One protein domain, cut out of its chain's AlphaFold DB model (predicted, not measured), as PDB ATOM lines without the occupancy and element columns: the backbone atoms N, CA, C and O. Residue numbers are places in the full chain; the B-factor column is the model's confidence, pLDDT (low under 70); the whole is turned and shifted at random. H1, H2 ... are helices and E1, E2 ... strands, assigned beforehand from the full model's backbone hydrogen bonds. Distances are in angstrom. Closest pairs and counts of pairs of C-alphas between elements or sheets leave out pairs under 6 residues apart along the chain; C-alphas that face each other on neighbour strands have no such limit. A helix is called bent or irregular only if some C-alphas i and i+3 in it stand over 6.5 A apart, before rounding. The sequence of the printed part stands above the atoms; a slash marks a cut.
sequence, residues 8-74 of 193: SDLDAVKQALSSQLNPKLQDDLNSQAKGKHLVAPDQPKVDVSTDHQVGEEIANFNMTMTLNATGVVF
ATOM      1  N   SER A   8       9.510  42.664  11.776       86.06
ATOM      2  CA  SER A   8       8.125  42.710  12.255       86.06
ATOM      3  C   SER A   8       7.734  41.485  13.082       86.06
ATOM      4  O   SER A   8       6.934  41.620  14.005       86.06
ATOM      5  N   ASP A   9       8.301  40.312  12.784       84.56
ATOM      6  CA  ASP A   9       8.030  39.087  13.539       84.56
ATOM      7  C   ASP A   9       8.662  39.174  14.934       84.56
ATOM      8  O   ASP A   9       8.006  38.888  15.938       84.56
ATOM      9  N   LEU A  10       9.910  39.654  15.019       83.88
ATOM     10  CA  LEU A  10      10.596  39.883  16.297       83.88
ATOM     11  C   LEU A  10       9.893  40.956  17.139       83.88
ATOM     12  O   LEU A  10       9.722  40.773  18.346       83.88
ATOM     13  N   ASP A  11       9.452  42.050  16.517       87.25
ATOM     14  CA  ASP A  11       8.746  43.130  17.208       87.25
ATOM     15  C   ASP A  11       7.376  42.667  17.728       87.25
ATOM     16  O   ASP A  11       7.015  42.966  18.871       87.25
ATOM     17  N   ALA A  12       6.643  41.871  16.941       87.38
ATOM     18  CA  ALA A  12       5.370  41.287  17.357       87.38
ATOM     19  C   ALA A  12       5.541  40.347  18.561       87.38
ATOM     20  O   ALA A  12       4.783  40.442  19.532       87.38
ATOM     21  N   VAL A  13       6.567  39.486  18.548       87.81
ATOM     22  CA  VAL A  13       6.880  38.598  19.679       87.81
ATOM     23  C   VAL A  13       7.301  39.405  20.907       87.81
ATOM     24  O   VAL A  13       6.799  39.153  22.004       87.81
ATOM     25  N   LYS A  14       8.146  40.429  20.747       87.75
ATOM     26  CA  LYS A  14       8.553  41.315  21.846       87.75
ATOM     27  C   LYS A  14       7.356  42.028  22.477       87.75
ATOM     28  O   LYS A  14       7.267  42.120  23.705       87.75
ATOM     29  N   GLN A  15       6.413  42.508  21.670       88.38
ATOM     30  CA  GLN A  15       5.210  43.183  22.155       88.38
ATOM     31  C   GLN A  15       4.234  42.219  22.843       88.38
ATOM     32  O   GLN A  15       3.663  42.562  23.886       88.38
ATOM     33  N   ALA A  16       4.094  40.996  22.326       89.69
ATOM     34  CA  ALA A  16       3.327  39.936  22.975       89.69
ATOM     35  C   ALA A  16       3.933  39.555  24.337       89.69
ATOM     36  O   ALA A  16       3.218  39.523  25.340       89.69
ATOM     37  N   LEU A  17       5.255  39.354  24.403       89.50
ATOM     38  CA  LEU A  17       5.966  39.069  25.652       89.50
ATOM     39  C   LEU A  17       5.848  40.235  26.642       89.50
ATOM     40  O   LEU A  17       5.596  40.008  27.820       89.50
ATOM     41  N   SER A  18       5.952  41.484  26.180       87.44
ATOM     42  CA  SER A  18       5.819  42.670  27.047       87.44
ATOM     43  C   SER A  18       4.427  42.757  27.661       87.44
ATOM     44  O   SER A  18       4.285  42.994  28.859       87.44
ATOM     45  N   SER A  19       3.398  42.472  26.862       88.62
ATOM     46  CA  SER A  19       2.008  42.451  27.327       88.62
ATOM     47  C   SER A  19       1.748  41.356  28.369       88.62
ATOM     48  O   SER A  19       0.877  41.520  29.218       88.62
ATOM     49  N   GLN A  20       2.509  40.256  28.340       89.38
ATOM     50  CA  GLN A  20       2.391  39.163  29.312       89.38
ATOM     51  C   GLN A  20       3.262  39.350  30.560       89.38
ATOM     52  O   GLN A  20       2.864  38.929  31.647       89.38
ATOM     53  N   LEU A  21       4.458  39.926  30.416       89.62
ATOM     54  CA  LEU A  21       5.411  40.073  31.516       89.62
ATOM     55  C   LEU A  21       5.149  41.322  32.364       89.62
ATOM     56  O   LEU A  21       5.380  41.264  33.567       89.62
ATOM     57  N   ASN A  22       4.620  42.412  31.796       87.50
ATOM     58  CA  ASN A  22       4.333  43.631  32.565       87.50
ATOM     59  C   ASN A  22       3.333  43.405  33.720       87.50
ATOM     60  O   ASN A  22       3.637  43.824  34.837       87.50
ATOM     61  N   PRO A  23       2.186  42.718  33.526       89.50
ATOM     62  CA  PRO A  23       1.271  42.427  34.631       89.50
ATOM     63  C   PRO A  23       1.908  41.529  35.697       89.50
ATOM     64  O   PRO A  23       1.802  41.818  36.881       89.50
ATOM     65  N   LYS A  24       2.649  40.489  35.280       89.94
ATOM     66  CA  LYS A  24       3.346  39.578  36.204       89.94
ATOM     67  C   LYS A  24       4.390  40.303  37.045       89.94
ATOM     68  O   LYS A  24       4.468  40.081  38.245       89.94
ATOM     69  N   LEU A  25       5.154  41.201  36.425       88.88
ATOM     70  CA  LEU A  25       6.120  42.035  37.125       88.88
ATOM     71  C   LEU A  25       5.432  42.917  38.174       88.88
ATOM     72  O   LEU A  25       5.922  43.035  39.294       88.88
ATOM     73  N   GLN A  26       4.292  43.518  37.828       86.25
ATOM     74  CA  GLN A  26       3.527  44.337  38.764       86.25
ATOM     75  C   GLN A  26       2.983  43.508  39.936       86.25
ATOM     76  O   GLN A  26       3.058  43.953  41.084       86.25
ATOM     77  N   ASP A  27       2.475  42.306  39.666       89.19
ATOM     78  CA  ASP A  27       1.990  41.378  40.689       89.19
ATOM     79  C   ASP A  27       3.122  40.914  41.614       89.19
ATOM     80  O   ASP A  27       2.963  40.931  42.838       89.19
ATOM     81  N   ASP A  28       4.290  40.589  41.059       89.44
ATOM     82  CA  ASP A  28       5.476  40.209  41.826       89.44
ATOM     83  C   ASP A  28       5.932  41.352  42.738       89.44
ATOM     84  O   ASP A  28       6.115  41.142  43.941       89.44
ATOM     85  N   LEU A  29       6.041  42.576  42.213       88.69
ATOM     86  CA  LEU A  29       6.398  43.750  43.013       88.69
ATOM     87  C   LEU A  29       5.367  44.017  44.125       88.69
ATOM     88  O   LEU A  29       5.743  44.285  45.269       88.69
ATOM     89  N   ASN A  30       4.072  43.892  43.824       87.25
ATOM     90  CA  ASN A  30       2.999  44.052  44.810       87.25
ATOM     91  C   ASN A  30       3.045  42.964  45.896       87.25
ATOM     92  O   ASN A  30       2.850  43.258  47.079       87.25
ATOM     93  N   SER A  31       3.348  41.717  45.525       89.44
ATOM     94  CA  SER A  31       3.492  40.607  46.473       89.44
ATOM     95  C   SER A  31       4.669  40.831  47.432       89.44
ATOM     96  O   SER A  31       4.553  40.608  48.641       89.44
ATOM     97  N   GLN A  32       5.782  41.366  46.919       89.00
ATOM     98  CA  GLN A  32       6.968  41.698  47.707       89.00
ATOM     99  C   GLN A  32       6.741  42.902  48.626       89.00
ATOM    100  O   GLN A  32       7.325  42.964  49.712       89.00
ATOM    101  N   ALA A  33       5.858  43.827  48.239       87.44
ATOM    102  CA  ALA A  33       5.518  44.996  49.039       87.44
ATOM    103  C   ALA A  33       4.765  44.654  50.339       87.44
ATOM    104  O   ALA A  33       4.759  45.468  51.264       87.44
ATOM    105  N   LYS A  34       4.172  43.455  50.464       87.38
ATOM    106  CA  LYS A  34       3.533  42.950  51.702       87.38
ATOM    107  C   LYS A  34       2.550  43.948  52.343       87.38
ATOM    108  O   LYS A  34       2.535  44.122  53.560       87.38
ATOM    109  N   GLY A  35       1.752  44.635  51.523       81.19
ATOM    110  CA  GLY A  35       0.753  45.612  51.980       81.19
ATOM    111  C   GLY A  35       1.295  47.010  52.305       81.19
ATOM    112  O   GLY A  35       0.535  47.866  52.753       81.19
ATOM    113  N   LYS A  36       2.587  47.267  52.071       87.81
ATOM    114  CA  LYS A  36       3.166  48.617  52.078       87.81
ATOM    115  C   LYS A  36       2.874  49.337  50.765       87.81
ATOM    116  O   LYS A  36       2.562  48.705  49.758       87.81
ATOM    117  N   HIS A  37       2.998  50.660  50.769       87.75
ATOM    118  CA  HIS A  37       2.857  51.434  49.545       87.75
ATOM    119  C   HIS A  37       4.121  51.287  48.705       87.75
ATOM    120  O   HIS A  37       5.216  51.620  49.162       87.75
ATOM    121  N   LEU A  38       3.955  50.744  47.503       87.94
ATOM    122  CA  LEU A  38       5.013  50.551  46.525       87.94
ATOM    123  C   LEU A  38       5.066  51.752  45.587       87.94
ATOM    124  O   LEU A  38       4.071  52.096  44.955       87.94
ATOM    125  N   VAL A  39       6.256  52.323  45.444       86.75
ATOM    126  CA  VAL A  39       6.596  53.244  44.364       86.75
ATOM    127  C   VAL A  39       7.469  52.479  43.382       86.75
ATOM    128  O   VAL A  39       8.647  52.222  43.645       86.75
ATOM    129  N   ALA A  40       6.859  52.046  42.283       77.12
ATOM    130  CA  ALA A  40       7.560  51.392  41.190       77.12
ATOM    131  C   ALA A  40       8.336  52.433  40.356       77.12
ATOM    132  O   ALA A  40       7.934  53.595  40.311       77.12
ATOM    133  N   PRO A  41       9.444  52.042  39.707       68.44
ATOM    134  CA  PRO A  41      10.154  52.916  38.784       68.44
ATOM    135  C   PRO A  41       9.334  53.095  37.500       68.44
ATOM    136  O   PRO A  41       8.578  52.200  37.118       68.44
ATOM    137  N   ASP A  42       9.540  54.211  36.800       66.56
ATOM    138  CA  ASP A  42       8.785  54.539  35.581       66.56
ATOM    139  C   ASP A  42       8.963  53.500  34.461       66.56
ATOM    140  O   ASP A  42       8.041  53.278  33.676       66.56
ATOM    141  N   GLN A  43      10.134  52.850  34.374       74.00
ATOM    142  CA  GLN A  43      10.400  51.809  33.376       74.00
ATOM    143  C   GLN A  43      11.270  50.661  33.919       74.00
ATOM    144  O   GLN A  43      12.321  50.913  34.517       74.00
ATOM    145  N   PRO A  44      10.880  49.393  33.681       81.81
ATOM    146  CA  PRO A  44      11.723  48.239  33.964       81.81
ATOM    147  C   PRO A  44      12.882  48.152  32.965       81.81
ATOM    148  O   PRO A  44      12.737  48.467  31.783       81.81
ATOM    149  N   LYS A  45      14.032  47.648  33.415       84.56
ATOM    150  CA  LYS A  45      15.124  47.262  32.522       84.56
ATOM    151  C   LYS A  45      14.712  46.001  31.757       84.56
ATOM    152  O   LYS A  45      14.347  45.001  32.370       84.56
ATOM    153  N   VAL A  46      14.794  46.060  30.430       87.50
ATOM    154  CA  VAL A  46      14.430  44.961  29.527       87.50
ATOM    155  C   VAL A  46      15.695  44.380  28.906       87.50
ATOM    156  O   VAL A  46      16.388  45.074  28.165       87.50
ATOM    157  N   ASP A  47      15.966  43.107  29.167       88.31
ATOM    158  CA  ASP A  47      17.027  42.344  28.513       88.31
ATOM    159  C   ASP A  47      16.366  41.332  27.556       88.31
ATOM    160  O   ASP A  47      15.569  40.494  27.981       88.31
ATOM    161  N   VAL A  48      16.639  41.438  26.251       88.25
ATOM    162  CA  VAL A  48      16.077  40.552  25.212       88.25
ATOM    163  C   VAL A  48      17.208  39.786  24.542       88.25
ATOM    164  O   VAL A  48      18.189  40.386  24.113       88.25
ATOM    165  N   SER A  49      17.044  38.473  24.410       88.62
ATOM    166  CA  SER A  49      17.935  37.599  23.653       88.62
ATOM    167  C   SER A  49      17.120  36.737  22.699       88.62
ATOM    168  O   SER A  49      16.049  36.247  23.056       88.62
ATOM    169  N   THR A  50      17.638  36.517  21.499       87.44
ATOM    170  CA  THR A  50      17.074  35.587  20.518       87.44
ATOM    171  C   THR A  50      18.171  34.655  20.025       87.44
ATOM    172  O   THR A  50      19.342  35.030  20.021       87.44
ATOM    173  N   ASP A  51      17.805  33.421  19.695       86.81
ATOM    174  CA  ASP A  51      18.715  32.413  19.151       86.81
ATOM    175  C   ASP A  51      18.995  32.587  17.647       86.81
ATOM    176  O   ASP A  51      19.971  32.018  17.162       86.81
ATOM    177  N   HIS A  52      18.206  33.407  16.939       85.12
ATOM    178  CA  HIS A  52      18.305  33.632  15.495       85.12
ATOM    179  C   HIS A  52      18.194  35.116  15.121       85.12
ATOM    180  O   HIS A  52      17.536  35.901  15.805       85.12
ATOM    181  N   GLN A  53      18.839  35.517  14.021       83.31
ATOM    182  CA  GLN A  53      18.826  36.902  13.541       83.31
ATOM    183  C   GLN A  53      17.846  37.128  12.381       83.31
ATOM    184  O   GLN A  53      17.432  36.208  11.676       83.31
ATOM    185  N   VAL A  54      17.482  38.396  12.166       83.75
ATOM    186  CA  VAL A  54      16.683  38.814  11.004       83.75
ATOM    187  C   VAL A  54      17.398  38.412   9.716       83.75
ATOM    188  O   VAL A  54      18.595  38.648   9.567       83.75
ATOM    189  N   GLY A  55      16.646  37.851   8.770       80.31
ATOM    190  CA  GLY A  55      17.189  37.382   7.496       80.31
ATOM    191  C   GLY A  55      17.656  35.926   7.497       80.31
ATOM    192  O   GLY A  55      17.988  35.416   6.429       80.31
ATOM    193  N   GLU A  56      17.641  35.231   8.638       83.56
ATOM    194  CA  GLU A  56      17.863  33.784   8.662       83.56
ATOM    195  C   GLU A  56      16.637  33.019   8.131       83.56
ATOM    196  O   GLU A  56      15.485  33.314   8.470       83.56
ATOM    197  N   GLU A  57      16.897  32.020   7.282       84.00
ATOM    198  CA  GLU A  57      15.895  31.092   6.751       84.00
ATOM    199  C   GLU A  57      15.622  29.973   7.762       84.00
ATOM    200  O   GLU A  57      16.193  28.882   7.691       84.00
ATOM    201  N   ILE A  58      14.732  30.235   8.718       81.12
ATOM    202  CA  ILE A  58      14.282  29.225   9.671       81.12
ATOM    203  C   ILE A  58      12.793  29.371   9.980       81.12
ATOM    204  O   ILE A  58      12.234  30.462  10.016       81.12
ATOM    205  N   ALA A  59      12.127  28.236  10.191       76.44
ATOM    206  CA  ALA A  59      10.682  28.202  10.401       76.44
ATOM    207  C   ALA A  59      10.259  28.596  11.828       76.44
ATOM    208  O   ALA A  59       9.118  29.003  12.020       76.44
ATOM    209  N   ASN A  60      11.146  28.447  12.816       80.25
ATOM    210  CA  ASN A  60      10.887  28.730  14.228       80.25
ATOM    211  C   ASN A  60      12.141  29.331  14.872       80.25
ATOM    212  O   ASN A  60      13.249  28.929  14.527       80.25
ATOM    213  N   PHE A  61      11.955  30.223  15.842       83.88
ATOM    214  CA  PHE A  61      13.018  30.793  16.668       83.88
ATOM    215  C   PHE A  61      12.541  30.918  18.117       83.88
ATOM    216  O   PHE A  61      11.336  30.938  18.383       83.88
ATOM    217  N   ASN A  62      13.477  31.027  19.054       85.94
ATOM    218  CA  ASN A  62      13.199  31.300  20.455       85.94
ATOM    219  C   ASN A  62      13.636  32.722  20.822       85.94
ATOM    220  O   ASN A  62      14.734  33.189  20.512       85.94
ATOM    221  N   MET A  63      12.768  33.415  21.554       85.62
ATOM    222  CA  MET A  63      13.072  34.708  22.155       85.62
ATOM    223  C   MET A  63      12.906  34.607  23.668       85.62
ATOM    224  O   MET A  63      11.851  34.220  24.165       85.62
ATOM    225  N   THR A  64      13.953  34.977  24.397       89.00
ATOM    226  CA  THR A  64      13.933  35.116  25.853       89.00
ATOM    227  C   THR A  64      13.924  36.596  26.199       89.00
ATOM    228  O   THR A  64      14.796  37.344  25.762       89.00
ATOM    229  N   MET A  65      12.948  37.017  27.001       88.44
ATOM    230  CA  MET A  65      12.885  38.373  27.536       88.44
ATOM    231  C   MET A  65      12.897  38.335  29.060       88.44
ATOM    232  O   MET A  65      12.109  37.621  29.679       88.44
ATOM    233  N   THR A  66      13.775  39.131  29.660       88.69
ATOM    234  CA  THR A  66      13.896  39.304  31.106       88.69
ATOM    235  C   THR A  66      13.588  40.753  31.461       88.69
ATOM    236  O   THR A  66      14.194  41.676  30.919       88.69
ATOM    237  N   LEU A  67      12.635  40.952  32.372       87.25
ATOM    238  CA  LEU A  67      12.310  42.261  32.932       87.25
ATOM    239  C   LEU A  67      12.871  42.361  34.349       87.25
ATOM    240  O   LEU A  67      12.582  41.514  35.189       87.25
ATOM    241  N   ASN A  68      13.632  43.417  34.615       85.25
ATOM    242  CA  ASN A  68      14.171  43.729  35.932       85.25
ATOM    243  C   ASN A  68      13.626  45.087  36.388       85.25
ATOM    244  O   ASN A  68      13.849  46.097  35.723       85.25
ATOM    245  N   ALA A  69      12.939  45.135  37.530       84.88
ATOM    246  CA  ALA A  69      12.480  46.385  38.133       84.88
ATOM    247  C   ALA A  69      12.807  46.442  39.621       84.88
ATOM    248  O   ALA A  69      12.741  45.442  40.331       84.88
ATOM    249  N   THR A  70      13.121  47.646  40.087       83.50
ATOM    250  CA  THR A  70      13.395  47.949  41.493       83.50
ATOM    251  C   THR A  70      12.466  49.057  41.949       83.50
ATOM    252  O   THR A  70      12.542  50.162  41.419       83.50
ATOM    253  N   GLY A  71      11.608  48.777  42.925       84.94
ATOM    254  CA  GLY A  71      10.740  49.775  43.546       84.94
ATOM    255  C   GLY A  71      11.140  50.058  44.989       84.94
ATOM    256  O   GLY A  71      11.830  49.260  45.624       84.94
ATOM    257  N   VAL A  72      10.669  51.185  45.515       88.75
ATOM    258  CA  VAL A  72      10.821  51.535  46.932       88.75
ATOM    259  C   VAL A  72       9.489  51.335  47.638       88.75
ATOM    260  O   VAL A  72       8.438  51.672  47.097       88.75
ATOM    261  N   VAL A  73       9.518  50.792  48.855       90.62
ATOM    262  CA  VAL A  73       8.314  50.569  49.664       90.62
ATOM    263  C   VAL A  73       8.358  51.385  50.945       90.62
ATOM    264  O   VAL A  73       9.380  51.422  51.631       90.62
ATOM    265  N   PHE A  74       7.233  51.988  51.318       90.19
ATOM    266  CA  PHE A  74       7.108  52.709  52.582       90.19
ATOM    267  C   PHE A  74       5.789  52.418  53.298       90.19
ATOM    268  O   PHE A  74       4.815  51.932  52.724       90.19
TER     269      PHE A  74
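Overview. This is residues 8 to 74 of the 193 residues of an uncharacterized protein of Chloroflexi bacterium (UniProt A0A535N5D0). A long, slightly kinked helix, H1, runs most of the length of a thin rod and packs on a narrow two-strand hairpin, E2 and E3, with E3 the nearer strand. A small second pair, E1 and E4, sits by the helix's last residues at one end of the rod; the loop of residues 51 to 62 makes the other end. The printed part has 67 residues, with one named helix and four named strands in the order H1 E1 E2 E3 E4; both two-strand sheets are antiparallel, and the class is mixed, helices and strands. The whole is loose, with a radius of gyration of the C-alphas of 15.4 A and spans of 51 by 16 by 15 A.

Along the chain. H1, residues 8 to 33, is 36.9 A long and begins at C-alpha 8 (8.125, 42.710, 12.255). It has a kink of 28 degrees near residue 21, yet is neither bent nor irregular, but only just: C-alphas 20 and 23 are 6.3 A apart. E1 is residues 37 to 39, 6.6 A. E2, residues 45 to 50, is 16.9 A; E3, residues 63 to 68, is 16.5 A. E4, residues 72 to 74, 6.9 A, ends at C-alpha 74 (7.108, 52.709, 52.582).

Arrangement. The closest C-alphas of H1 and E3 are those of Leu 17 and Met 65, 7.2 A. H1 and E2 are apart, only just, at 8.3 A. In the hairpin E2 and E3, N 45 and O 68 are within hydrogen-bond range at 2.8 A. E1 and E4 are antiparallel, with N 39 and O 72 at 2.8 A. The closest C-alphas of H1 and E4 are those of Ala 33 and Val 73, 6.3 A. In H1, 20 of 22 O i to N i+4 pairs are within range.

Size, cuts and confidence. The C-alphas farthest apart are those of Glu 57 and Phe 74, 51.4 A. The printed part has no cut. The link E2 to E3 is long, 12 residues. Mean pLDDT of the printed part is 85.7; residues 41 to 42 are under 70.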